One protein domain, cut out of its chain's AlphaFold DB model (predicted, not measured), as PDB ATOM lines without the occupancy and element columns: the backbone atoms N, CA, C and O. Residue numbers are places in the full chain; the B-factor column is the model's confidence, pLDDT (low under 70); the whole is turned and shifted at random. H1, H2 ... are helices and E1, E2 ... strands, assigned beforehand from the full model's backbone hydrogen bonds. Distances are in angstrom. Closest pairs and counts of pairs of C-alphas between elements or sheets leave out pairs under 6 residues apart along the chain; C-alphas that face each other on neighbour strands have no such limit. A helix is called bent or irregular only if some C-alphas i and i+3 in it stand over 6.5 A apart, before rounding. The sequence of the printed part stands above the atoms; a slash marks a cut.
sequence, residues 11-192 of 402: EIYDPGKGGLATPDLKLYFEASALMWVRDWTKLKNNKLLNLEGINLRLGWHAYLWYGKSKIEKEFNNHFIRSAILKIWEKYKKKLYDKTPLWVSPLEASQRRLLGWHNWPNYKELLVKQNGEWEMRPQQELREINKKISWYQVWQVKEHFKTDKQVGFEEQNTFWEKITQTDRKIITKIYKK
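AT A GLANCE: This is residues 11 to 192 of the 402 residues of an uncharacterized protein of Anolis carolinensis (UniProt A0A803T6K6). The model is two unequal lobes: in the smaller one the long helix H9 packs on H6 at one side, with the short helices H7 and H8 and a small two-strand hairpin, E1 and E2, gathered near it; in the larger one the long helix H1 is the core, crossed by H5, with H10 and H11 packed on it and H3 at its last residues. The lobes meet where H3 packs on H6, and residues 11 to 24, with no named element, lie beyond the first residues of H1 at one end of the longest axis. The printed part has 182 residues with eleven named helices and two named strands, in the order H1 to H7, E1, E2, then H8 to H11; the sheet, order E1 - E2, is antiparallel and the class is mostly helix. The whole is compact, with a radius of gyration of the C-alphas of 18.0 A, and spans 59 by 41 by 28 A along its main axes.

IN THESE COORDINATES: E1 is residues 126 to 129, 9.4 A from first to last C-alpha, and E2 is residues 132 to 135, 9.9 A; C-alpha 126 is at (98.490, 108.048, 77.551). H7, residues 122 to 125, comes just before E1, and H8, residues 138 to 144, follows E2. H9, residues 150 to 166, is 25.1 A long. H6 is residues 105 to 109, and H3 is residues 60 to 64. H1, residues 25 to 42, is the longest helix by residues, 26.2 A long, and begins with C-alpha 25 at (133.882, 121.566, 91.490). H2 is residues 46 to 52 and H4 residues 73 to 76. H5, residues 79 to 95, is 23.9 A long, with a kink of 26 degrees near residue 89; it is irregular, C-alphas 90 and 93 being 7.0 A apart. H10 is residues 174 to 180, and H11, residues 185 to 192, ends with C-alpha 192 at (124.591, 121.670, 79.853).

HOW THE PARTS SIT: E1 and E2 form an antiparallel hairpin, with 136 degrees between their directions; N 127 and O 134 are 2.8 A apart and N 134 and O 127 2.9 A, both within hydrogen-bond range. The closest C-alphas of E2 and H9, those of Met 135 and Lys 157, are 7.8 A apart. H7 and H9 are near each other, with 5 pairs of C-alphas within 10 A. H8 is close to H9 but not clearly touching, Gln 138 to Val 153 being 7.2 A between C-alphas. With residues 152 to 159 alone, H9 touches H6; the closest C-alphas, Pro 105 and Val 156, are 5.7 A apart. H6 touches H3, with the C-alphas of Ala 62 and Ala 108 at 4.2 A. H3 touches residues 40 to 41 of H1, the hub; the closest C-alphas, Trp 40 and Trp 60, are 6.5 A apart. H1 touches H5 about perpendicular, at 85 degrees, closest at the C-alphas of Ala 33 and Ile 84, 5.3 A. H1 touches H11 at a steep tilt of 59 degrees, opposite ways, closest at the C-alphas of Ala 31 and Tyr 190, 5.3 A. H1 and H10 only just touch, with 3 pairs of C-alphas within 8 A, the closest being Arg 38 and Thr 179 at 6.4 A. H2 is close to H1 but not clearly touching, the C-alphas of Trp 40 and Leu 49 being 7.2 A apart. H4 and H5 touch only at the corner, and only just, with 3 pairs; their closest C-alphas, Asn 76 and Ser 82, are 4.8 A apart. H1 and H9 are apart. Every O i to N i+4 pair is within hydrogen-bond range in H1, H2, H3, H6, H8, H10 and H11; 11 of 13 are in H5 and 11 of 13 in H9, while H4 and H7 are too short for such a pair.

THE WHOLE: The C-alphas of Gly 18 and Trp 150, the two farthest apart, are 59.7 A from each other. The printed part has no cut, and the link from H6 to H7, 12 residues, is long. The mean pLDDT of the printed part is 70.5; 76 residues are under 70, among them residues 11 to 23, 67 to 77, 109 to 120 and 122 to 148.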
ATOM      1  N   GLU A  11     133.462 131.363  83.418       45.03
ATOM      2  CA  GLU A  11     134.566 131.622  82.496       45.03
ATOM      3  C   GLU A  11     135.874 130.907  82.791       45.03
ATOM      4  O   GLU A  11     136.734 130.895  81.925       45.03
ATOM      5  N   ILE A  12     136.043 130.278  83.955       48.38
ATOM      6  CA  ILE A  12     137.212 129.428  84.229       48.38
ATOM      7  C   ILE A  12     137.112 128.102  83.435       48.38
ATOM      8  O   ILE A  12     138.120 127.427  83.203       48.38
ATOM      9  N   TYR A  13     135.911 127.751  82.957       50.34
ATOM     10  CA  TYR A  13     135.549 126.384  82.573       50.34
ATOM     11  C   TYR A  13     135.539 126.088  81.073       50.34
ATOM     12  O   TYR A  13     135.670 124.918  80.710       50.34
ATOM     13  N   ASP A  14     135.405 127.096  80.206       49.62
ATOM     14  CA  ASP A  14     135.315 126.899  78.753       49.62
ATOM     15  C   ASP A  14     136.613 127.322  78.032       49.62
ATOM     16  O   ASP A  14     136.873 128.522  77.884       49.62
ATOM     17  N   PRO A  15     137.422 126.369  77.522       47.38
ATOM     18  CA  PRO A  15     138.632 126.669  76.754       47.38
ATOM     19  C   PRO A  15     138.372 127.533  75.511       47.38
ATOM     20  O   PRO A  15     139.277 128.229  75.051       47.38
ATOM     21  N   GLY A  16     137.153 127.500  74.953       46.94
ATOM     22  CA  GLY A  16     136.766 128.280  73.775       46.94
ATOM     23  C   GLY A  16     136.446 129.747  74.071       46.94
ATOM     24  O   GLY A  16     136.580 130.584  73.180       46.94
ATOM     25  N   LYS A  17     136.074 130.069  75.318       50.47
ATOM     26  CA  LYS A  17     135.689 131.420  75.769       50.47
ATOM     27  C   LYS A  17     136.674 132.048  76.761       50.47
ATOM     28  O   LYS A  17     136.397 133.132  77.275       50.47
ATOM     29  N   GLY A  18     137.809 131.395  77.009       47.16
ATOM     30  CA  GLY A  18     138.876 131.945  77.837       47.16
ATOM     31  C   GLY A  18     139.035 131.386  79.243       47.16
ATOM     32  O   GLY A  18     139.559 132.071  80.125       47.16
ATOM     33  N   GLY A  19     138.591 130.149  79.450       56.38
ATOM     34  CA  GLY A  19     138.789 129.409  80.687       56.38
ATOM     35  C   GLY A  19     140.084 128.624  80.752       56.38
ATOM     36  O   GLY A  19     140.638 128.192  79.744       56.38
ATOM     37  N   LEU A  20     140.544 128.407  81.983       54.94
ATOM     38  CA  LEU A  20     141.730 127.620  82.329       54.94
ATOM     39  C   LEU A  20     141.503 126.101  82.197       54.94
ATOM     40  O   LEU A  20     142.385 125.325  82.553       54.94
ATOM     41  N   ALA A  21     140.334 125.668  81.707       57.31
ATOM     42  CA  ALA A  21     139.915 124.266  81.598       57.31
ATOM     43  C   ALA A  21     139.855 123.505  82.942       57.31
ATOM     44  O   ALA A  21     139.705 122.284  82.962       57.31
ATOM     45  N   THR A  22     139.952 124.203  84.075       57.31
ATOM     46  CA  THR A  22     139.836 123.615  85.415       57.31
ATOM     47  C   THR A  22     138.362 123.467  85.764       57.31
ATOM     48  O   THR A  22     137.730 124.506  85.810       57.31
ATOM     49  N   PRO A  23     137.795 122.273  86.015       63.34
ATOM     50  CA  PRO A  23     136.349 122.077  86.179       63.34
ATOM     51  C   PRO A  23     135.763 122.811  87.394       63.34
ATOM     52  O   PRO A  23     136.413 122.907  88.437       63.34
ATOM     53  N   ASP A  24     134.514 123.283  87.293       71.38
ATOM     54  CA  ASP A  24     133.812 123.846  88.447       71.38
ATOM     55  C   ASP A  24     133.466 122.692  89.367       71.38
ATOM     56  O   ASP A  24     132.575 121.895  89.068       71.38
ATOM     57  N   LEU A  25     134.159 122.596  90.497       79.38
ATOM     58  CA  LEU A  25     133.882 121.566  91.490       79.38
ATOM     59  C   LEU A  25     132.421 121.618  91.952       79.38
ATOM     60  O   LEU A  25     131.824 120.574  92.214       79.38
ATOM     61  N   LYS A  26     131.813 122.809  91.988       83.12
ATOM     62  CA  LYS A  26     130.408 122.976  92.354       83.12
ATOM     63  C   LYS A  26     129.480 122.466  91.257       83.12
ATOM     64  O   LYS A  26     128.592 121.678  91.568       83.12
ATOM     65  N   LEU A  27     129.664 122.863  89.994       83.44
ATOM     66  CA  LEU A  27     128.810 122.348  88.910       83.44
ATOM     67  C   LEU A  27     129.033 120.864  88.665       83.44
ATOM     68  O   LEU A  27     128.101 120.156  88.304       83.44
ATOM     69  N   TYR A  28     130.253 120.378  88.868       83.75
ATOM     70  CA  TYR A  28     130.564 118.963  88.772       83.75
ATOM     71  C   TYR A  28     129.848 118.171  89.869       83.75
ATOM     72  O   TYR A  28     129.238 117.137  89.590       83.75
ATOM     73  N   PHE A  29     129.838 118.688  91.100       85.31
ATOM     74  CA  PHE A  29     129.039 118.132  92.189       85.31
ATOM     75  C   PHE A  29     127.537 118.164  91.870       85.31
ATOM     76  O   PHE A  29     126.861 117.144  92.007       85.31
ATOM     77  N   GLU A  30     127.013 119.288  91.373       86.62
ATOM     78  CA  GLU A  30     125.606 119.408  90.969       86.62
ATOM     79  C   GLU A  30     125.253 118.443  89.815       86.62
ATOM     80  O   GLU A  30     124.208 117.795  89.853       86.62
ATOM     81  N   ALA A  31     126.144 118.258  88.836       86.38
ATOM     82  CA  ALA A  31     125.980 117.287  87.753       86.38
ATOM     83  C   ALA A  31     125.978 115.840  88.262       86.38
ATOM     84  O   ALA A  31     125.205 115.007  87.783       86.38
ATOM     85  N   SER A  32     126.822 115.548  89.250       85.25
ATOM     86  CA  SER A  32     126.894 114.238  89.896       85.25
ATOM     87  C   SER A  32     125.615 113.957  90.684       85.25
ATOM     88  O   SER A  32     125.061 112.872  90.569       85.25
ATOM     89  N   ALA A  33     125.077 114.944  91.406       85.75
ATOM     90  CA  ALA A  33     123.789 114.833  92.092       85.75
ATOM     91  C   ALA A  33     122.627 114.568  91.117       85.75
ATOM     92  O   ALA A  33     121.781 113.717  91.376       85.75
ATOM     93  N   LEU A  34     122.606 115.238  89.961       85.12
ATOM     94  CA  LEU A  34     121.593 115.012  88.925       85.12
ATOM     95  C   LEU A  34     121.667 113.600  88.313       85.12
ATOM     96  O   LEU A  34     120.637 113.041  87.941       85.12
ATOM     97  N   MET A  35     122.846 112.976  88.257       85.50
ATOM     98  CA  MET A  35     122.969 111.571  87.851       85.50
ATOM     99  C   MET A  35     122.197 110.633  88.796       85.50
ATOM    100  O   MET A  35     121.503 109.743  88.314       85.50
ATOM    101  N   TRP A  36     122.245 110.866  90.110       82.69
ATOM    102  CA  TRP A  36     121.454 110.092  91.076       82.69
ATOM    103  C   TRP A  36     119.951 110.278  90.861       82.69
ATOM    104  O   TRP A  36     119.200 109.307  90.848       82.69
ATOM    105  N   VAL A  37     119.515 111.513  90.587       83.25
ATOM    106  CA  VAL A  37     118.106 111.790  90.267       83.25
ATOM    107  C   VAL A  37     117.661 111.020  89.027       83.25
ATOM    108  O   VAL A  37     116.572 110.453  89.014       83.25
ATOM    109  N   ARG A  38     118.508 110.941  87.995       83.25
ATOM    110  CA  ARG A  38     118.234 110.117  86.812       83.25
ATOM    111  C   ARG A  38     117.995 108.656  87.198       83.25
ATOM    112  O   ARG A  38     117.057 108.047  86.690       83.25
ATOM    113  N   ASP A  39     118.801 108.088  88.084       78.88
ATOM    114  CA  ASP A  39     118.630 106.691  88.491       78.88
ATOM    115  C   ASP A  39     117.333 106.479  89.290       78.88
ATOM    116  O   ASP A  39     116.640 105.481  89.067       78.88
ATOM    117  N   TRP A  40     116.922 107.466  90.095       77.56
ATOM    118  CA  TRP A  40     115.604 107.495  90.742       77.56
ATOM    119  C   TRP A  40     114.444 107.608  89.740       77.56
ATOM    120  O   TRP A  40     113.392 107.019  89.967       77.56
ATOM    121  N   THR A  41     114.624 108.289  88.599       76.31
ATOM    122  CA  THR A  41     113.587 108.336  87.545       76.31
ATOM    123  C   THR A  41     113.402 106.997  86.828       76.31
ATOM    124  O   THR A  41     112.272 106.623  86.533       76.31
ATOM    125  N   LYS A  42     114.490 106.250  86.567       73.69
ATOM    126  CA  LYS A  42     114.444 104.982  85.814       73.69
ATOM    127  C   LYS A  42     113.877 103.806  86.614       73.69
ATOM    128  O   LYS A  42     113.491 102.819  85.998       73.69
ATOM    129  N   LEU A  43     113.927 103.862  87.946       72.19
ATOM    130  CA  LEU A  43     113.473 102.800  88.856       72.19
ATOM    131  C   LEU A  43     114.070 101.391  88.592       72.19
ATOM    132  O   LEU A  43     113.517 100.393  89.032       72.19
ATOM    133  N   LYS A  44     115.215 101.277  87.897       70.31
ATOM    134  CA  LYS A  44     115.788  99.978  87.471       70.31
ATOM    135  C   LYS A  44     116.486  99.198  88.595       70.31
ATOM    136  O   LYS A  44     116.412  97.973  88.643       70.31
ATOM    137  N   ASN A  45     117.192  99.891  89.492       72.69
ATOM    138  CA  ASN A  45     118.032  99.260  90.516       72.69
ATOM    139  C   ASN A  45     117.280  99.096  91.842       72.69
ATOM    140  O   ASN A  45     117.538  99.823  92.802       72.69
ATOM    141  N   ASN A  46     116.382  98.110  91.918       69.06
ATOM    142  CA  ASN A  46     115.517  97.895  93.088       69.06
ATOM    143  C   ASN A  46     116.282  97.780  94.414       69.06
ATOM    144  O   ASN A  46     115.862  98.357  95.409       69.06
ATOM    145  N   LYS A  47     117.432  97.091  94.441       73.06
ATOM    146  CA  LYS A  47     118.237  96.944  95.669       73.06
ATOM    147  C   LYS A  47     118.748  98.291  96.190       73.06
ATOM    148  O   LYS A  47     118.591  98.593  97.367       73.06
ATOM    149  N   LEU A  48     119.322  99.101  95.300       74.12
ATOM    150  CA  LEU A  48     119.872 100.413  95.642       74.12
ATOM    151  C   LEU A  48     118.758 101.382  96.050       74.12
ATOM    152  O   LEU A  48     118.838 102.014  97.097       74.12
ATOM    153  N   LEU A  49     117.668 101.412  95.280       72.19
ATOM    154  CA  LEU A  49     116.496 102.229  95.586       72.19
ATOM    155  C   LEU A  49     115.897 101.842  96.938       72.19
ATOM    156  O   LEU A  49     115.521 102.724  97.709       72.19
ATOM    157  N   ASN A  50     115.829 100.552  97.266       71.44
ATOM    158  CA  ASN A  50     115.309 100.093  98.550       71.44
ATOM    159  C   ASN A  50     116.139 100.626  99.720       71.44
ATOM    160  O   ASN A  50     115.558 101.228 100.624       71.44
ATOM    161  N   LEU A  51     117.469 100.507  99.650       72.50
ATOM    162  CA  LEU A  51     118.391 101.048 100.655       72.50
ATOM    163  C   LEU A  51     118.286 102.577 100.776       72.50
ATOM    164  O   LEU A  51     118.214 103.130 101.873       72.50
ATOM    165  N   GLU A  52     118.238 103.279  99.645       72.44
ATOM    166  CA  GLU A  52     118.202 104.743  99.623       72.44
ATOM    167  C   GLU A  52     116.857 105.321 100.057       72.44
ATOM    168  O   GLU A  52     116.797 106.439 100.564       72.44
ATOM    169  N   GLY A  53     115.780 104.562  99.883       68.69
ATOM    170  CA  GLY A  53     114.425 104.995 100.185       68.69
ATOM    171  C   GLY A  53     113.838 104.401 101.459       68.69
ATOM    172  O   GLY A  53     112.620 104.339 101.578       68.69
ATOM    173  N   ILE A  54     114.669 103.936 102.394       71.50
ATOM    174  CA  ILE A  54     114.213 103.312 103.650       71.50
ATOM    175  C   ILE A  54     113.231 104.207 104.434       71.50
ATOM    176  O   ILE A  54     112.302 103.703 105.052       71.50
ATOM    177  N   ASN A  55     113.387 105.532 104.328       69.75
ATOM    178  CA  ASN A  55     112.525 106.526 104.980       69.75
ATOM    179  C   ASN A  55     111.439 107.102 104.047       69.75
ATOM    180  O   ASN A  55     110.837 108.122 104.374       69.75
ATOM    181  N   LEU A  56     111.229 106.526 102.857       69.25
ATOM    182  CA  LEU A  56     110.182 106.976 101.939       69.25
ATOM    183  C   LEU A  56     108.838 106.380 102.352       69.25
ATOM    184  O   LEU A  56     108.671 105.159 102.371       69.25
ATOM    185  N   ARG A  57     107.850 107.239 102.605       69.00
ATOM    186  CA  ARG A  57     106.469 106.795 102.848       69.00
ATOM    187  C   ARG A  57     105.734 106.482 101.542       69.00
ATOM    188  O   ARG A  57     104.794 105.690 101.538       69.00
ATOM    189  N   LEU A  58     106.173 107.085 100.439       72.19
ATOM    190  CA  LEU A  58     105.571 107.012  99.103       72.19
ATOM    191  C   LEU A  58     106.640 106.777  98.026       72.19
ATOM    192  O   LEU A  58     107.831 106.793  98.325       72.19
ATOM    193  N   GLY A  59     106.228 106.572  96.776       74.12
ATOM    194  CA  GLY A  59     107.155 106.404  95.658       74.12
ATOM    195  C   GLY A  59     108.088 107.597  95.402       74.12
ATOM    196  O   GLY A  59     107.782 108.746  95.727       74.12
ATOM    197  N   TRP A  60     109.236 107.328  94.782       74.94
ATOM    198  CA  TRP A  60     110.256 108.297  94.384       74.94
ATOM    199  C   TRP A  60     109.708 109.419  93.501       74.94
ATOM    200  O   TRP A  60     110.078 110.585  93.678       74.94
ATOM    201  N   HIS A  61     108.801 109.106  92.574       80.06
ATOM    202  CA  HIS A  61     108.208 110.098  91.676       80.06
ATOM    203  C   HIS A  61     107.320 111.091  92.441       80.06
ATOM    204  O   HIS A  61     107.184 112.243  92.026       80.06
ATOM    205  N   ALA A  62     106.819 110.717  93.624       76.06
ATOM    206  CA  ALA A  62     106.098 111.619  94.520       76.06
ATOM    207  C   ALA A  62     106.990 112.736  95.088       76.06
ATOM    208  O   ALA A  62     106.561 113.888  95.196       76.06
ATOM    209  N   TYR A  63     108.240 112.410  95.422       74.31
ATOM    210  CA  TYR A  63     109.209 113.377  95.951       74.31
ATOM    211  C   TYR A  63     109.857 114.196  94.834       74.31
ATOM    212  O   TYR A  63     110.124 115.380  95.025       74.31
ATOM    213  N   LEU A  64     110.065 113.603  93.654       77.62
ATOM    214  CA  LEU A  64     110.653 114.291  92.503       77.62
ATOM    215  C   LEU A  64     109.668 115.233  91.796       77.62
ATOM    216  O   LEU A  64     110.042 116.353  91.417       77.62
ATOM    217  N   TRP A  65     108.415 114.809  91.606       76.94
ATOM    218  CA  TRP A  65     107.436 115.544  90.803       76.94
ATOM    219  C   TRP A  65     106.354 116.235  91.639       76.94
ATOM    220  O   TRP A  65     106.201 117.451  91.523       76.94
ATOM    221  N   TYR A  66     105.701 115.520  92.558       71.25
ATOM    222  CA  TYR A  66     104.545 116.027  93.320       71.25
ATOM    223  C   TYR A  66     104.896 116.792  94.612       71.25
ATOM    224  O   TYR A  66     104.019 117.111  95.409       71.25
ATOM    225  N   GLY A  67     106.174 117.115  94.841       64.06
ATOM    226  CA  GLY A  67     106.589 118.045  95.901       64.06
ATOM    227  C   GLY A  67     106.425 117.523  97.331       64.06
ATOM    228  O   GLY A  67     106.493 118.309  98.278       64.06
ATOM    229  N   LYS A  68     106.260 116.206  97.518       64.19
ATOM    230  CA  LYS A  68     106.134 115.591  98.852       64.19
ATOM    231  C   LYS A  68     107.408 115.698  99.696       64.19
ATOM    232  O   LYS A  68     107.335 115.601 100.919       64.19
ATOM    233  N   SER A  69     108.537 116.041  99.066       57.62
ATOM    234  CA  SER A  69     109.767 116.488  99.733       57.62
ATOM    235  C   SER A  69     109.533 117.632 100.723       57.62
ATOM    236  O   SER A  69     110.237 117.718 101.721       57.62
ATOM    237  N   LYS A  70     108.554 118.512 100.490       58.72
ATOM    238  CA  LYS A  70     108.274 119.659 101.372       58.72
ATOM    239  C   LYS A  70     107.405 119.301 102.576       58.72
ATOM    240  O   LYS A  70     107.421 120.019 103.570       58.72
ATOM    241  N   ILE A  71     106.658 118.205 102.473       57.44
ATOM    242  CA  ILE A  71     105.667 117.771 103.461       57.44
ATOM    243  C   ILE A  71     106.314 116.789 104.444       57.44
ATOM    244  O   ILE A  71     106.107 116.883 105.653       57.44
ATOM    245  N   GLU A  72     107.162 115.886 103.951       62.19
ATOM    246  CA  GLU A  72     107.757 114.825 104.760       62.19
ATOM    247  C   GLU A  72     109.208 115.137 105.149       62.19
ATOM    248  O   GLU A  72     110.158 114.902 104.399       62.19
ATOM    249  N   LYS A  73     109.385 115.664 106.368       60.47
ATOM    250  CA  LYS A  73     110.696 116.076 106.902       60.47
ATOM    251  C   LYS A  73     111.661 114.902 107.125       60.47
ATOM    252  O   LYS A  73     112.860 115.068 106.941       60.47
ATOM    253  N   GLU A  74     111.150 113.712 107.445       61.81
ATOM    254  CA  GLU A  74     111.952 112.515 107.766       61.81
ATOM    255  C   GLU A  74     112.878 112.076 106.624       61.81
ATOM    256  O   GLU A  74     114.019 111.671 106.862       61.81
ATOM    257  N   PHE A  75     112.427 112.206 105.375       60.03
ATOM    258  CA  PHE A  75     113.250 111.876 104.212       60.03
ATOM    259  C   PHE A  75     114.364 112.912 103.976       60.03
ATOM    260  O   PHE A  75     115.483 112.561 103.591       60.03
ATOM    261  N   ASN A  76     114.093 114.183 104.292       61.09
ATOM    262  CA  ASN A  76     115.054 115.284 104.196       61.09
ATOM    263  C   ASN A  76     116.051 115.353 105.358       61.09
ATOM    264  O   ASN A  76     117.020 116.104 105.263       61.09
ATOM    265  N   ASN A  77     115.857 114.585 106.433       67.50
ATOM    266  CA  ASN A  77     116.782 114.590 107.568       67.50
ATOM    267  C   ASN A  77     118.180 114.067 107.185       67.50
ATOM    268  O   ASN A  77     119.168 114.407 107.830       67.50
ATOM    269  N   HIS A  78     118.297 113.285 106.105       74.69
ATOM    270  CA  HIS A  78     119.594 112.836 105.609       74.69
ATOM    271  C   HIS A  78     120.271 113.911 104.747       74.69
ATOM    272  O   HIS A  78     119.776 114.269 103.671       74.69
ATOM    273  N   PHE A  79     121.453 114.370 105.169       72.19
ATOM    274  CA  PHE A  79     122.160 115.489 104.539       72.19
ATOM    275  C   PHE A  79     122.385 115.295 103.027       72.19
ATOM    276  O   PHE A  79     122.097 116.210 102.255       72.19
ATOM    277  N   ILE A  80     122.778 114.091 102.582       75.44
ATOM    278  CA  ILE A  80     123.009 113.789 101.153       75.44
ATOM    279  C   ILE A  80     121.708 113.890 100.346       75.44
ATOM    280  O   ILE A  80     121.683 114.504  99.282       75.44
ATOM    281  N   ARG A  81     120.603 113.340 100.863       75.06
ATOM    282  CA  ARG A  81     119.319 113.291 100.140       75.06
ATOM    283  C   ARG A  81     118.715 114.684 100.031       75.06
ATOM    284  O   ARG A  81     118.281 115.089  98.957       75.06
ATOM    285  N   SER A  82     118.796 115.446 101.122       76.75
ATOM    286  CA  SER A  82     118.372 116.844 101.153       76.75
ATOM    287  C   SER A  82     119.144 117.702 100.145       76.75
ATOM    288  O   SER A  82     118.557 118.559  99.488       76.75
ATOM    289  N   ALA A  83     120.449 117.454  99.975       79.12
ATOM    290  CA  ALA A  83     121.277 118.174  99.017       79.12
ATOM    291  C   ALA A  83     120.884 117.834  97.572       79.12
ATOM    292  O   ALA A  83     120.685 118.746  96.771       79.12
ATOM    293  N   ILE A  84     120.700 116.547  97.254       82.44
ATOM    294  CA  ILE A  84     120.301 116.100  95.911       82.44
ATOM    295  C   ILE A  84     118.916 116.650  95.536       82.44
ATOM    296  O   ILE A  84     118.753 117.196  94.446       82.44
ATOM    297  N   LEU A  85     117.935 116.587  96.444       80.12
ATOM    298  CA  LEU A  85     116.591 117.121  96.194       80.12
ATOM    299  C   LEU A  85     116.588 118.643  96.016       80.12
ATOM    300  O   LEU A  85     115.927 119.145  95.112       80.12
ATOM    301  N   LYS A  86     117.372 119.385  96.808       81.81
ATOM    302  CA  LYS A  86     117.536 120.838  96.616       81.81
ATOM    303  C   LYS A  86     118.128 121.171  95.246       81.81
ATOM    304  O   LYS A  86     117.703 122.137  94.613       81.81
ATOM    305  N   ILE A  87     119.096 120.380  94.776       83.38
ATOM    306  CA  ILE A  87     119.684 120.539  93.438       83.38
ATOM    307  C   ILE A  87     118.640 120.225  92.361       83.38
ATOM    308  O   ILE A  87     118.509 120.991  91.407       83.38
ATOM    309  N   TRP A  88     117.852 119.163  92.531       84.44
ATOM    310  CA  TRP A  88     116.749 118.854  91.625       84.44
ATOM    311  C   TRP A  88     115.729 119.992  91.565       84.44
ATOM    312  O   TRP A  88     115.440 120.474  90.479       84.44
ATOM    313  N   GLU A  89     115.244 120.501  92.700       81.62
ATOM    314  CA  GLU A  89     114.278 121.608  92.737       81.62
ATOM    315  C   GLU A  89     114.811 122.886  92.062       81.62
ATOM    316  O   GLU A  89     114.047 123.588  91.393       81.62
ATOM    317  N   LYS A  90     116.121 123.159  92.165       83.06
ATOM    318  CA  LYS A  90     116.795 124.280  91.483       83.06
ATOM    319  C   LYS A  90     116.745 124.151  89.954       83.06
ATOM    320  O   LYS A  90     116.577 125.160  89.270       83.06
ATOM    321  N   TYR A  91     116.912 122.939  89.420       81.75
ATOM    322  CA  TYR A  91     116.990 122.690  87.973       81.75
ATOM    323  C   TYR A  91     115.692 122.187  87.344       81.75
ATOM    324  O   TYR A  91     115.530 122.315  86.136       81.75
ATOM    325  N   LYS A  92     114.743 121.685  88.139       79.75
ATOM    326  CA  LYS A  92     113.467 121.121  87.683       79.75
ATOM    327  C   LYS A  92     112.715 122.085  86.770       79.75
ATOM    328  O   LYS A  92     112.373 121.706  85.663       79.75
ATOM    329  N   LYS A  93     112.575 123.347  87.194       76.62
ATOM    330  CA  LYS A  93     111.920 124.414  86.415       76.62
ATOM    331  C   LYS A  93     112.662 124.825  85.139       76.62
ATOM    332  O   LYS A  93     112.109 125.557  84.343       76.62
ATOM    333  N   LYS A  94     113.938 124.456  84.989       75.19
ATOM    334  CA  LYS A  94     114.715 124.710  83.765       75.19
ATOM    335  C   LYS A  94     114.726 123.510  82.820       75.19
ATOM    336  O   LYS A  94     115.057 123.659  81.650       75.19
ATOM    337  N   LEU A  95     114.498 122.316  83.363       72.69
ATOM    338  CA  LEU A  95     114.490 121.062  82.617       72.69
ATOM    339  C   LEU A  95     113.110 120.759  82.036       72.69
ATOM    340  O   LEU A  95     113.048 120.157  80.970       72.69
ATOM    341  N   TYR A  96     112.058 121.151  82.753       71.69
ATOM    342  CA  TYR A  96     110.673 120.864  82.423       71.69
ATOM    343  C   TYR A  96     109.806 122.089  82.688       71.69
ATOM    344  O   TYR A  96     109.739 122.564  83.829       71.69
ATOM    345  N   ASP A  97     109.124 122.549  81.644       68.50
ATOM    346  CA  ASP A  97     108.078 123.573  81.743       68.50
ATOM    347  C   ASP A  97     106.697 122.925  81.948       68.50
ATOM    348  O   ASP A  97     105.799 123.537  82.528       68.50
ATOM    349  N   LYS A  98     106.545 121.660  81.522       77.44
ATOM    350  CA  LYS A  98     105.314 120.855  81.588       77.44
ATOM    351  C   LYS A  98     105.536 119.522  82.310       77.44
ATOM    352  O   LYS A  98     106.650 119.188  82.713       77.44
ATOM    353  N   THR A  99     104.471 118.741  82.498       72.75
ATOM    354  CA  THR A  99     104.562 117.410  83.116       72.75
ATOM    355  C   THR A  99     105.272 116.422  82.184       72.75
ATOM    356  O   THR A  99     104.840 116.241  81.040       72.75
ATOM    357  N   PRO A 100     106.349 115.758  82.637       73.94
ATOM    358  CA  PRO A 100     107.102 114.847  81.798       73.94
ATOM    359  C   PRO A 100     106.442 113.472  81.694       73.94
ATOM    360  O   PRO A 100     105.887 112.939  82.655       73.94
ATOM    361  N   LEU A 101     106.607 112.842  80.530       74.88
ATOM    362  CA  LEU A 101     105.993 111.553  80.200       74.88
ATOM    363  C   LEU A 101     106.634 110.351  80.917       74.88
ATOM    364  O   LEU A 101     106.097 109.242  80.865       74.88
ATOM    365  N   TRP A 102     107.783 110.536  81.578       74.38
ATOM    366  CA  TRP A 102     108.437 109.479  82.360       74.38
ATOM    367  C   TRP A 102     107.863 109.314  83.770       74.38
ATOM    368  O   TRP A 102     108.180 108.321  84.419       74.38
ATOM    369  N   VAL A 103     107.045 110.252  84.258       77.56
ATOM    370  CA  VAL A 103     106.449 110.146  85.596       77.56
ATOM    371  C   VAL A 103     105.414 109.021  85.615       77.56
ATOM    372  O   VAL A 103     104.577 108.903  84.719       77.56
ATOM    373  N   SER A 104     105.485 108.193  86.649       77.38
ATOM    374  CA  SER A 104     104.549 107.117  86.952       77.38
ATOM    375  C   SER A 104     103.644 107.576  88.106       77.38
ATOM    376  O   SER A 104     104.018 107.458  89.278       77.38
ATOM    377  N   PRO A 105     102.428 108.082  87.834       72.81
ATOM    378  CA  PRO A 105     101.479 108.470  88.888       72.81
ATOM    379  C   PRO A 105     101.082 107.298  89.807       72.81
ATOM    380  O   PRO A 105     100.766 107.502  90.980       72.81
ATOM    381  N   LEU A 106     101.155 106.053  89.315       72.50
ATOM    382  CA  LEU A 106     100.946 104.851  90.134       72.50
ATOM    383  C   LEU A 106     102.052 104.626  91.163       72.50
ATOM    384  O   LEU A 106     101.763 104.228  92.285       72.50
ATOM    385  N   GLU A 107     103.305 104.894  90.804       74.75
ATOM    386  CA  GLU A 107     104.414 104.775  91.749       74.75
ATOM    387  C   GLU A 107     104.327 105.884  92.804       74.75
ATOM    388  O   GLU A 107     104.420 105.624  94.003       74.75
ATOM    389  N   ALA A 108     104.013 107.109  92.376       72.31
ATOM    390  CA  ALA A 108     103.928 108.275  93.251       72.31
ATOM    391  C   ALA A 108     102.793 108.224  94.301       72.31
ATOM    392  O   ALA A 108     102.855 108.900  95.342       72.31
ATOM    393  N   SER A 109     101.734 107.463  94.019       67.00
ATOM    394  CA  SER A 109     100.550 107.326  94.879       67.00
ATOM    395  C   SER A 109     100.642 106.147  95.848       67.00
ATOM    396  O   SER A 109      99.961 106.150  96.875       67.00
ATOM    397  N   GLN A 110     101.500 105.161  95.578       68.75
ATOM    398  CA  GLN A 110     101.563 103.938  96.371       68.75
ATOM    399  C   GLN A 110     102.572 104.026  97.522       68.75
ATOM    400  O   GLN A 110     103.663 104.587  97.407       68.75
ATOM    401  N   ARG A 111     102.196 103.433  98.664       61.75
ATOM    402  CA  ARG A 111     103.132 103.123  99.752       61.75
ATOM    403  C   ARG A 111     103.950 101.902  99.336       61.75
ATOM    404  O   ARG A 111     103.403 100.973  98.747       61.75
ATOM    405  N   ARG A 112     105.241 101.883  99.676       55.69
ATOM    406  CA  ARG A 112     106.281 100.914  99.247       55.69
ATOM    407  C   ARG A 112     106.030  99.414  99.519       55.69
ATOM    408  O   ARG A 112     106.924  98.604  99.308       55.69
ATOM    409  N   LEU A 113     104.845  99.038  99.995       48.47
ATOM    410  CA  LEU A 113     104.471  97.686 100.418       48.47
ATOM    411  C   LEU A 113     104.082  96.755  99.259       48.47
ATOM    412  O   LEU A 113     104.082  95.539  99.427       48.47
ATOM    413  N   LEU A 114     103.758  97.291  98.082       52.25
ATOM    414  CA  LEU A 114     103.413  96.475  96.919       52.25
ATOM    415  C   LEU A 114     104.697  96.156  96.149       52.25
ATOM    416  O   LEU A 114     105.279  97.037  95.524       52.25
ATOM    417  N   GLY A 115     105.146  94.897  96.213       54.28
ATOM    418  CA  GLY A 115     106.344  94.352  95.548       54.28
ATOM    419  C   GLY A 115     106.266  94.333  94.015       54.28
ATOM    420  O   GLY A 115     106.474  93.303  93.374       54.28
ATOM    421  N   TRP A 116     105.894  95.454  93.408       61.28
ATOM    422  CA  TRP A 116     105.876  95.652  91.970       61.28
ATOM    423  C   TRP A 116     107.245  96.133  91.509       61.28
ATOM    424  O   TRP A 116     107.823  97.070  92.057       61.28
ATOM    425  N   HIS A 117     107.758  95.467  90.480       58.12
ATOM    426  CA  HIS A 117     109.077  95.746  89.918       58.12
ATOM    427  C   HIS A 117     109.018  96.556  88.621       58.12
ATOM    428  O   HIS A 117     110.044  97.078  88.206       58.12
ATOM    429  N   ASN A 118     107.840  96.662  87.994       65.44
ATOM    430  CA  ASN A 118     107.640  97.430  86.771       65.44
ATOM    431  C   ASN A 118     106.427  98.356  86.930       65.44
ATOM    432  O   ASN A 118     105.310  97.879  87.156       65.44
ATOM    433  N   TRP A 119     106.670  99.661  86.841       69.81
ATOM    434  CA  TRP A 119     105.662 100.711  86.982       69.81
ATOM    435  C   TRP A 119     105.414 101.350  85.617       69.81
ATOM    436  O   TRP A 119     106.383 101.760  84.982       69.81
ATOM    437  N   PRO A 120     104.156 101.454  85.157       68.62
ATOM    438  CA  PRO A 120     103.869 102.087  83.879       68.62
ATOM    439  C   PRO A 120     104.026 103.610  83.994       68.62
ATOM    440  O   PRO A 120     103.562 104.238  84.954       68.62
ATOM    441  N   ASN A 121     104.676 104.208  83.001       76.62
ATOM    442  CA  ASN A 121     104.894 105.654  82.913       76.62
ATOM    443  C   ASN A 121     103.773 106.319  82.105       76.62
ATOM    444  O   ASN A 121     103.097 105.654  81.320       76.62
ATOM    445  N   TYR A 122     103.620 107.643  82.194       69.38
ATOM    446  CA  TYR A 122     102.671 108.382  81.348       69.38
ATOM    447  C   TYR A 122     102.835 108.107  79.842       69.38
ATOM    448  O   TYR A 122     101.839 108.065  79.126       69.38
ATOM    449  N   LYS A 123     104.053 107.814  79.362       67.62
ATOM    450  CA  LYS A 123     104.303 107.375  77.975       67.62
ATOM    451  C   LYS A 123     103.511 106.123  77.566       67.62
ATOM    452  O   LYS A 123     103.154 105.977  76.403       67.62
ATOM    453  N   GLU A 124     103.282 105.210  78.500       68.88
ATOM    454  CA  GLU A 124     102.552 103.960  78.263       68.88
ATOM    455  C   GLU A 124     101.056 104.128  78.554       68.88
ATOM    456  O   GLU A 124     100.224 103.524  77.883       68.88
ATOM    457  N   LEU A 125     100.717 104.985  79.523       67.62
ATOM    458  CA  LEU A 125      99.350 105.199  80.004       67.62
ATOM    459  C   LEU A 125      98.516 106.140  79.118       67.62
ATOM    460  O   LEU A 125      97.287 106.052  79.137       67.62
ATOM    461  N   LEU A 126      99.161 107.036  78.366       69.56
ATOM    462  CA  LEU A 126      98.490 108.048  77.551       69.56
ATOM    463  C   LEU A 126      98.530 107.699  76.057       69.56
ATOM    464  O   LEU A 126      99.525 107.189  75.543       69.56
ATOM    465  N   VAL A 127      97.449 108.026  75.353       68.94
ATOM    466  CA  VAL A 127      97.341 108.009  73.890       68.94
ATOM    467  C   VAL A 127      96.968 109.411  73.432       68.94
ATOM    468  O   VAL A 127      96.178 110.100  74.072       68.94
ATOM    469  N   LYS A 128      97.562 109.856  72.326       65.81
ATOM    470  CA  LYS A 128      97.224 111.144  71.724       65.81
ATOM    471  C   LYS A 128      96.037 110.945  70.782       65.81
ATOM    472  O   LYS A 128      96.203 110.323  69.736       65.81
ATOM    473  N   GLN A 129      94.867 111.463  71.148       53.94
ATOM    474  CA  GLN A 129      93.694 111.518  70.272       53.94
ATOM    475  C   GLN A 129      93.407 112.988  69.940       53.94
ATOM    476  O   GLN A 129      93.345 113.833  70.826       53.94
ATOM    477  N   ASN A 130      93.315 113.321  68.648       47.84
ATOM    478  CA  ASN A 130      92.988 114.669  68.146       47.84
ATOM    479  C   ASN A 130      93.833 115.829  68.715       47.84
ATOM    480  O   ASN A 130      93.350 116.945  68.870       47.84
ATOM    481  N   GLY A 131      95.111 115.586  69.014       60.19
ATOM    482  CA  GLY A 131      96.005 116.620  69.545       60.19
ATOM    483  C   GLY A 131      95.986 116.763  71.069       60.19
ATOM    484  O   GLY A 131      96.901 117.384  71.607       60.19
ATOM    485  N   GLU A 132      95.042 116.128  71.768       63.28
ATOM    486  CA  GLU A 132      95.004 116.064  73.228       63.28
ATOM    487  C   GLU A 132      95.518 114.717  73.749       63.28
ATOM    488  O   GLU A 132      95.368 113.663  73.128       63.28
ATOM    489  N   TRP A 133      96.155 114.755  74.919       65.31
ATOM    490  CA  TRP A 133      96.503 113.539  75.640       65.31
ATOM    491  C   TRP A 133      95.248 113.004  76.314       65.31
ATOM    492  O   TRP A 133      94.623 113.713  77.104       65.31
ATOM    493  N   GLU A 134      94.908 111.755  76.026       67.94
ATOM    494  CA  GLU A 134      93.841 111.017  76.683       67.94
ATOM    495  C   GLU A 134      94.399 109.762  77.349       67.94
ATOM    496  O   GLU A 134      95.375 109.154  76.907       67.94
ATOM    497  N   MET A 135      93.787 109.383  78.464       63.38
ATOM    498  CA  MET A 135      94.121 108.147  79.162       63.38
ATOM    499  C   MET A 135      93.611 106.946  78.367       63.38
ATOM    500  O   MET A 135      92.452 106.935  77.951       63.38
ATOM    501  N   ARG A 136      94.439 105.903  78.234       68.44
ATOM    502  CA  ARG A 136      93.998 104.631  77.649       68.44
ATOM    503  C   ARG A 136      92.788 104.059  78.399       68.44
ATOM    504  O   ARG A 136      92.697 104.202  79.627       68.44
ATOM    505  N   PRO A 137      91.870 103.378  77.693       66.44
ATOM    506  CA  PRO A 137      90.742 102.718  78.328       66.44
ATOM    507  C   PRO A 137      91.217 101.635  79.307       66.44
ATOM    508  O   PRO A 137      92.299 101.060  79.187       66.44
ATOM    509  N   GLN A 138      90.383 101.336  80.305       62.03
ATOM    510  CA  GLN A 138      90.735 100.429  81.405       62.03
ATOM    511  C   GLN A 138      91.105  99.009  80.939       62.03
ATOM    512  O   GLN A 138      91.839  98.318  81.641       62.03
ATOM    513  N   GLN A 139      90.605  98.581  79.779       61.06
ATOM    514  CA  GLN A 139      90.915  97.285  79.174       61.06
ATOM    515  C   GLN A 139      92.379  97.226  78.706       61.06
ATOM    516  O   GLN A 139      93.115  96.353  79.158       61.06
ATOM    517  N   GLU A 140      92.847  98.227  77.954       64.75
ATOM    518  CA  GLU A 140      94.248  98.333  77.514       64.75
ATOM    519  C   GLU A 140      95.228  98.492  78.688       64.75
ATOM    520  O   GLU A 140      96.329  97.944  78.683       64.75
ATOM    521  N   LEU A 141      94.829  99.199  79.750       65.50
ATOM    522  CA  LEU A 141      95.663  99.339  80.949       65.50
ATOM    523  C   LEU A 141      95.875  98.001  81.677       65.50
ATOM    524  O   LEU A 141      96.953  97.759  82.221       65.50
ATOM    525  N   ARG A 142      94.870  97.115  81.670       60.59
ATOM    526  CA  ARG A 142      94.981  95.761  82.241       60.59
ATOM    527  C   ARG A 142      95.842  94.834  81.381       60.59
ATOM    528  O   ARG A 142      96.454  93.919  81.928       60.59
ATOM    529  N   GLU A 143      95.919  95.079  80.075       61.72
ATOM    530  CA  GLU A 143      96.830  94.364  79.173       61.72
ATOM    531  C   GLU A 143      98.290  94.771  79.403       61.72
ATOM    532  O   GLU A 143      99.160  93.903  79.484       61.72
ATOM    533  N   ILE A 144      98.553  96.069  79.602       62.88
ATOM    534  CA  ILE A 144      99.898  96.603  79.886       62.88
ATOM    535  C   ILE A 144     100.438  96.063  81.215       62.88
ATOM    536  O   ILE A 144     101.617  95.720  81.326       62.88
ATOM    537  N   ASN A 145      99.587  95.953  82.239       63.22
ATOM    538  CA  ASN A 145      99.971  95.314  83.489       63.22
ATOM    539  C   ASN A 145      98.769  94.639  84.159       63.22
ATOM    540  O   ASN A 145      97.901  95.291  84.743       63.22
ATOM    541  N   LYS A 146      98.788  93.300  84.152       62.81
ATOM    542  CA  LYS A 146      97.738  92.434  84.721       62.81
ATOM    543  C   LYS A 146      97.448  92.694  86.201       62.81
ATOM    544  O   LYS A 146      96.410  92.275  86.701       62.81
ATOM    545  N   LYS A 147      98.357  93.365  86.916       65.56
ATOM    546  CA  LYS A 147      98.205  93.667  88.340       65.56
ATOM    547  C   LYS A 147      97.409  94.957  88.610       65.56
ATOM    548  O   LYS A 147      97.084  95.208  89.767       65.56
ATOM    549  N   ILE A 148      97.080  95.760  87.588       67.75
ATOM    550  CA  ILE A 148      96.375  97.042  87.760       67.75
ATOM    551  C   ILE A 148      94.911  96.829  88.164       67.75
ATOM    552  O   ILE A 148      94.089  96.352  87.379       67.75
ATOM    553  N   SER A 149      94.569  97.231  89.391       72.00
ATOM    554  CA  SER A 149      93.197  97.191  89.908       72.00
ATOM    555  C   SER A 149      92.384  98.424  89.493       72.00
ATOM    556  O   SER A 149      92.925  99.456  89.093       72.00
ATOM    557  N   TRP A 150      91.053  98.350  89.614       71.94
ATOM    558  CA  TRP A 150      90.165  99.481  89.310       71.94
ATOM    559  C   TRP A 150      90.488 100.734  90.147       71.94
ATOM    560  O   TRP A 150      90.425 101.848  89.630       71.94
ATOM    561  N   TYR A 151      90.896 100.546  91.405       74.06
ATOM    562  CA  TYR A 151      91.272 101.619  92.324       74.06
ATOM    563  C   TYR A 151      92.539 102.345  91.857       74.06
ATOM    564  O   TYR A 151      92.595 103.570  91.840       74.06
ATOM    565  N   GLN A 152      93.534 101.591  91.388       72.44
ATOM    566  CA  GLN A 152      94.775 102.150  90.850       72.44
ATOM    567  C   GLN A 152      94.516 102.987  89.589       72.44
ATOM    568  O   GLN A 152      95.073 104.070  89.443       72.44
ATOM    569  N   VAL A 153      93.603 102.554  88.714       71.19
ATOM    570  CA  VAL A 153      93.177 103.361  87.553       71.19
ATOM    571  C   VAL A 153      92.532 104.675  87.993       71.19
ATOM    572  O   VAL A 153      92.764 105.710  87.370       71.19
ATOM    573  N   TRP A 154      91.743 104.659  89.069       75.25
ATOM    574  CA  TRP A 154      91.137 105.870  89.617       75.25
ATOM    575  C   TRP A 154      92.188 106.850  90.165       75.25
ATOM    576  O   TRP A 154      92.128 108.033  89.838       75.25
ATOM    577  N   GLN A 155      93.211 106.357  90.871       76.25
ATOM    578  CA  GLN A 155      94.342 107.176  91.338       76.25
ATOM    579  C   GLN A 155      95.101 107.839  90.178       76.25
ATOM    580  O   GLN A 155      95.447 109.017  90.247       76.25
ATOM    581  N   VAL A 156      95.326 107.115  89.073       74.81
ATOM    582  CA  VAL A 156      95.938 107.711  87.872       74.81
ATOM    583  C   VAL A 156      95.036 108.772  87.266       74.81
ATOM    584  O   VAL A 156      95.530 109.823  86.879       74.81
ATOM    585  N   LYS A 157      93.721 108.531  87.192       76.62
ATOM    586  CA  LYS A 157      92.768 109.520  86.670       76.62
ATOM    587  C   LYS A 157      92.768 110.806  87.494       76.62
ATOM    588  O   LYS A 157      92.615 111.879  86.919       76.62
ATOM    589  N   GLU A 158      92.937 110.715  88.809       76.88
ATOM    590  CA  GLU A 158      93.050 111.881  89.687       76.88
ATOM    591  C   GLU A 158      94.313 112.700  89.378       76.88
ATOM    592  O   GLU A 158      94.209 113.887  89.070       76.88
ATOM    593  N   HIS A 159      95.482 112.054  89.338       74.19
ATOM    594  CA  HIS A 159      96.745 112.702  88.959       74.19
ATOM    595  C   HIS A 159      96.728 113.250  87.526       74.19
ATOM    596  O   HIS A 159      97.230 114.337  87.256       74.19
ATOM    597  N   PHE A 160      96.086 112.539  86.604       74.94
ATOM    598  CA  PHE A 160      95.939 112.979  85.225       74.94
ATOM    599  C   PHE A 160      95.110 114.264  85.119       74.94
ATOM    600  O   PHE A 160      95.456 115.142  84.336       74.94
ATOM    601  N   LYS A 161      94.053 114.425  85.927       76.19
ATOM    602  CA  LYS A 161      93.268 115.672  85.956       76.19
ATOM    603  C   LYS A 161      94.105 116.861  86.420       76.19
ATOM    604  O   LYS A 161      93.990 117.932  85.828       76.19
ATOM    605  N   THR A 162      94.947 116.683  87.440       72.69
ATOM    606  CA  THR A 162      95.836 117.751  87.925       72.69
ATOM    607  C   THR A 162      96.948 118.057  86.926       72.69
ATOM    608  O   THR A 162      97.245 119.218  86.665       72.69
ATOM    609  N   ASP A 163      97.523 117.026  86.307       73.44
ATOM    610  CA  ASP A 163      98.644 117.171  85.378       73.44
ATOM    611  C   ASP A 163      98.189 117.689  83.997       73.44
ATOM    612  O   ASP A 163      98.928 118.441  83.358       73.44
ATOM    613  N   LYS A 164      96.946 117.399  83.567       73.00
ATOM    614  CA  LYS A 164      96.329 117.950  82.341       73.00
ATOM    615  C   LYS A 164      96.165 119.473  82.408       73.00
ATOM    616  O   LYS A 164      96.266 120.120  81.371       73.00
ATOM    617  N   GLN A 165      95.982 120.056  83.598       72.62
ATOM    618  CA  GLN A 165      95.927 121.517  83.770       72.62
ATOM    619  C   GLN A 165      97.280 122.194  83.500       72.62
ATOM    620  O   GLN A 165      97.317 123.319  83.012       72.62
ATOM    621  N   VAL A 166      98.389 121.510  83.801       67.94
ATOM    622  CA  VAL A 166      99.761 121.991  83.550       67.94
ATOM    623  C   VAL A 166     100.202 121.681  82.109       67.94
ATOM    624  O   VAL A 166     100.994 122.413  81.518       67.94
ATOM    625  N   GLY A 167      99.652 120.613  81.522       70.94
ATOM    626  CA  GLY A 167      99.985 120.107  80.192       70.94
ATOM    627  C   GLY A 167     101.154 119.116  80.212       70.94
ATOM    628  O   GLY A 167     101.920 119.053  81.175       70.94
ATOM    629  N   PHE A 168     101.299 118.341  79.132       71.88
ATOM    630  CA  PHE A 168     102.377 117.358  78.962       71.88
ATOM    631  C   PHE A 168     103.444 117.846  77.975       71.88
ATOM    632  O   PHE A 168     103.147 118.558  77.012       71.88
ATOM    633  N   GLU A 169     104.694 117.475  78.235       66.50
ATOM    634  CA  GLU A 169     105.846 117.801  77.390       66.50
ATOM    635  C   GLU A 169     105.880 116.880  76.151       66.50
ATOM    636  O   GLU A 169     105.917 115.660  76.286       66.50
ATOM    637  N   GLU A 170     105.853 117.451  74.939       58.38
ATOM    638  CA  GLU A 170     105.828 116.678  73.679       58.38
ATOM    639  C   GLU A 170     107.218 116.437  73.072       58.38
ATOM    640  O   GLU A 170     107.397 115.538  72.248       58.38
ATOM    641  N   GLN A 171     108.209 117.252  73.440       56.56
ATOM    642  CA  GLN A 171     109.549 117.170  72.865       56.56
ATOM    643  C   GLN A 171     110.441 116.235  73.681       56.56
ATOM    644  O   GLN A 171     110.446 116.290  74.908       56.56
ATOM    645  N   ASN A 172     111.273 115.452  72.980       56.59
ATOM    646  CA  ASN A 172     112.371 114.682  73.570       56.59
ATOM    647  C   ASN A 172     113.373 115.630  74.255       56.59
ATOM    648  O   ASN A 172     114.373 116.054  73.654       56.59
ATOM    649  N   THR A 173     113.093 115.977  75.509       69.31
ATOM    650  CA  THR A 173     113.893 116.902  76.312       69.31
ATOM    651  C   THR A 173     115.311 116.366  76.510       69.31
ATOM    652  O   THR A 173     115.594 115.168  76.415       69.31
ATOM    653  N   PHE A 174     116.252 117.270  76.803       74.06
ATOM    654  CA  PHE A 174     117.641 116.917  77.123       74.06
ATOM    655  C   PHE A 174     117.731 115.799  78.179       74.06
ATOM    656  O   PHE A 174     118.573 114.906  78.072       74.06
ATOM    657  N   TRP A 175     116.823 115.813  79.157       74.19
ATOM    658  CA  TRP A 175     116.754 114.812  80.213       74.19
ATOM    659  C   TRP A 175     116.340 113.425  79.708       74.19
ATOM    660  O   TRP A 175     116.926 112.433  80.130       74.19
ATOM    661  N   GLU A 176     115.427 113.327  78.741       70.75
ATOM    662  CA  GLU A 176     115.040 112.044  78.135       70.75
ATOM    663  C   GLU A 176     116.181 111.420  77.319       70.75
ATOM    664  O   GLU A 176     116.417 110.212  77.357       70.75
ATOM    665  N   LYS A 177     116.995 112.251  76.659       76.62
ATOM    666  CA  LYS A 177     118.231 111.779  76.009       76.62
ATOM    667  C   LYS A 177     119.254 111.270  77.035       76.62
ATOM    668  O   LYS A 177     120.010 110.333  76.755       76.62
ATOM    669  N   ILE A 178     119.288 111.856  78.235       75.88
ATOM    670  CA  ILE A 178     120.146 111.395  79.339       75.88
ATOM    671  C   ILE A 178     119.622 110.098  79.957       75.88
ATOM    672  O   ILE A 178     120.424 109.217  80.275       75.88
ATOM    673  N   THR A 179     118.307 109.935  80.113       68.88
ATOM    674  CA  THR A 179     117.726 108.682  80.614       68.88
ATOM    675  C   THR A 179     117.914 107.534  79.618       68.88
ATOM    676  O   THR A 179     117.970 106.379  80.029       68.88
ATOM    677  N   GLN A 180     118.130 107.799  78.333       73.38
ATOM    678  CA  GLN A 180     118.453 106.751  77.357       73.38
ATOM    679  C   GLN A 180     119.956 106.437  77.248       73.38
ATOM    680  O   GLN A 180     120.319 105.333  76.857       73.38
ATOM    681  N   THR A 181     120.851 107.363  77.618       76.31
ATOM    682  CA  THR A 181     122.308 107.137  77.513       76.31
ATOM    683  C   THR A 181     122.903 106.584  78.815       76.31
ATOM    684  O   THR A 181     122.682 107.154  79.882       76.31
ATOM    685  N   ASP A 182     123.791 105.587  78.726       72.12
ATOM    686  CA  ASP A 182     124.545 105.069  79.885       72.12
ATOM    687  C   ASP A 182     126.031 105.489  79.940       72.12
ATOM    688  O   ASP A 182     126.705 105.270  80.942       72.12
ATOM    689  N   ARG A 183     126.559 106.167  78.908       77.12
ATOM    690  CA  ARG A 183     127.963 106.630  78.857       77.12
ATOM    691  C   ARG A 183     128.104 108.140  79.076       77.12
ATOM    692  O   ARG A 183     127.357 108.932  78.502       77.12
ATOM    693  N   LYS A 184     129.141 108.539  79.831       80.38
ATOM    694  CA  LYS A 184     129.569 109.941  80.063       80.38
ATOM    695  C   LYS A 184     128.448 110.868  80.571       80.38
ATOM    696  O   LYS A 184     128.384 112.035  80.191       80.38
ATOM    697  N   ILE A 185     127.568 110.351  81.432       82.94
ATOM    698  CA  ILE A 185     126.378 111.058  81.939       82.94
ATOM    699  C   ILE A 185     126.765 112.363  82.640       82.94
ATOM    700  O   ILE A 185     126.278 113.425  82.258       82.94
ATOM    701  N   ILE A 186     127.708 112.294  83.586       81.81
ATOM    702  CA  ILE A 186     128.179 113.461  84.345       81.81
ATOM    703  C   ILE A 186     128.723 114.530  83.395       81.81
ATOM    704  O   ILE A 186     128.357 115.692  83.508       81.81
ATOM    705  N   THR A 187     129.523 114.150  82.394       80.62
ATOM    706  CA  THR A 187     130.071 115.096  81.411       80.62
ATOM    707  C   THR A 187     128.982 115.759  80.567       80.62
ATOM    708  O   THR A 187     129.071 116.955  80.299       80.62
ATOM    709  N   LYS A 188     127.960 115.007  80.134       83.44
ATOM    710  CA  LYS A 188     126.834 115.560  79.363       83.44
ATOM    711  C   LYS A 188     126.034 116.560  80.199       83.44
ATOM    712  O   LYS A 188     125.769 117.657  79.717       83.44
ATOM    713  N   ILE A 189     125.702 116.201  81.443       83.69
ATOM    714  CA  ILE A 189     124.983 117.080  82.375       83.69
ATOM    715  C   ILE A 189     125.824 118.322  82.673       83.69
ATOM    716  O   ILE A 189     125.340 119.435  82.512       83.69
ATOM    717  N   TYR A 190     127.100 118.145  83.018       82.62
ATOM    718  CA  TYR A 190     128.023 119.236  83.322       82.62
ATOM    719  C   TYR A 190     128.130 120.237  82.169       82.62
ATOM    720  O   TYR A 190     128.002 121.432  82.398       82.62
ATOM    721  N   LYS A 191     128.278 119.774  80.920       82.00
ATOM    722  CA  LYS A 191     128.309 120.665  79.747       82.00
ATOM    723  C   LYS A 191     127.041 121.513  79.620       82.00
ATOM    724  O   LYS A 191     127.153 122.697  79.330       82.00
ATOM    725  N   LYS A 192     125.864 120.933  79.880       82.50
ATOM    726  CA  LYS A 192     124.591 121.670  79.853       82.50
ATOM    727  C   LYS A 192     124.473 122.663  81.011       82.50
ATOM    728  O   LYS A 192     123.996 123.773  80.815       82.50
TER     729      LYS A 192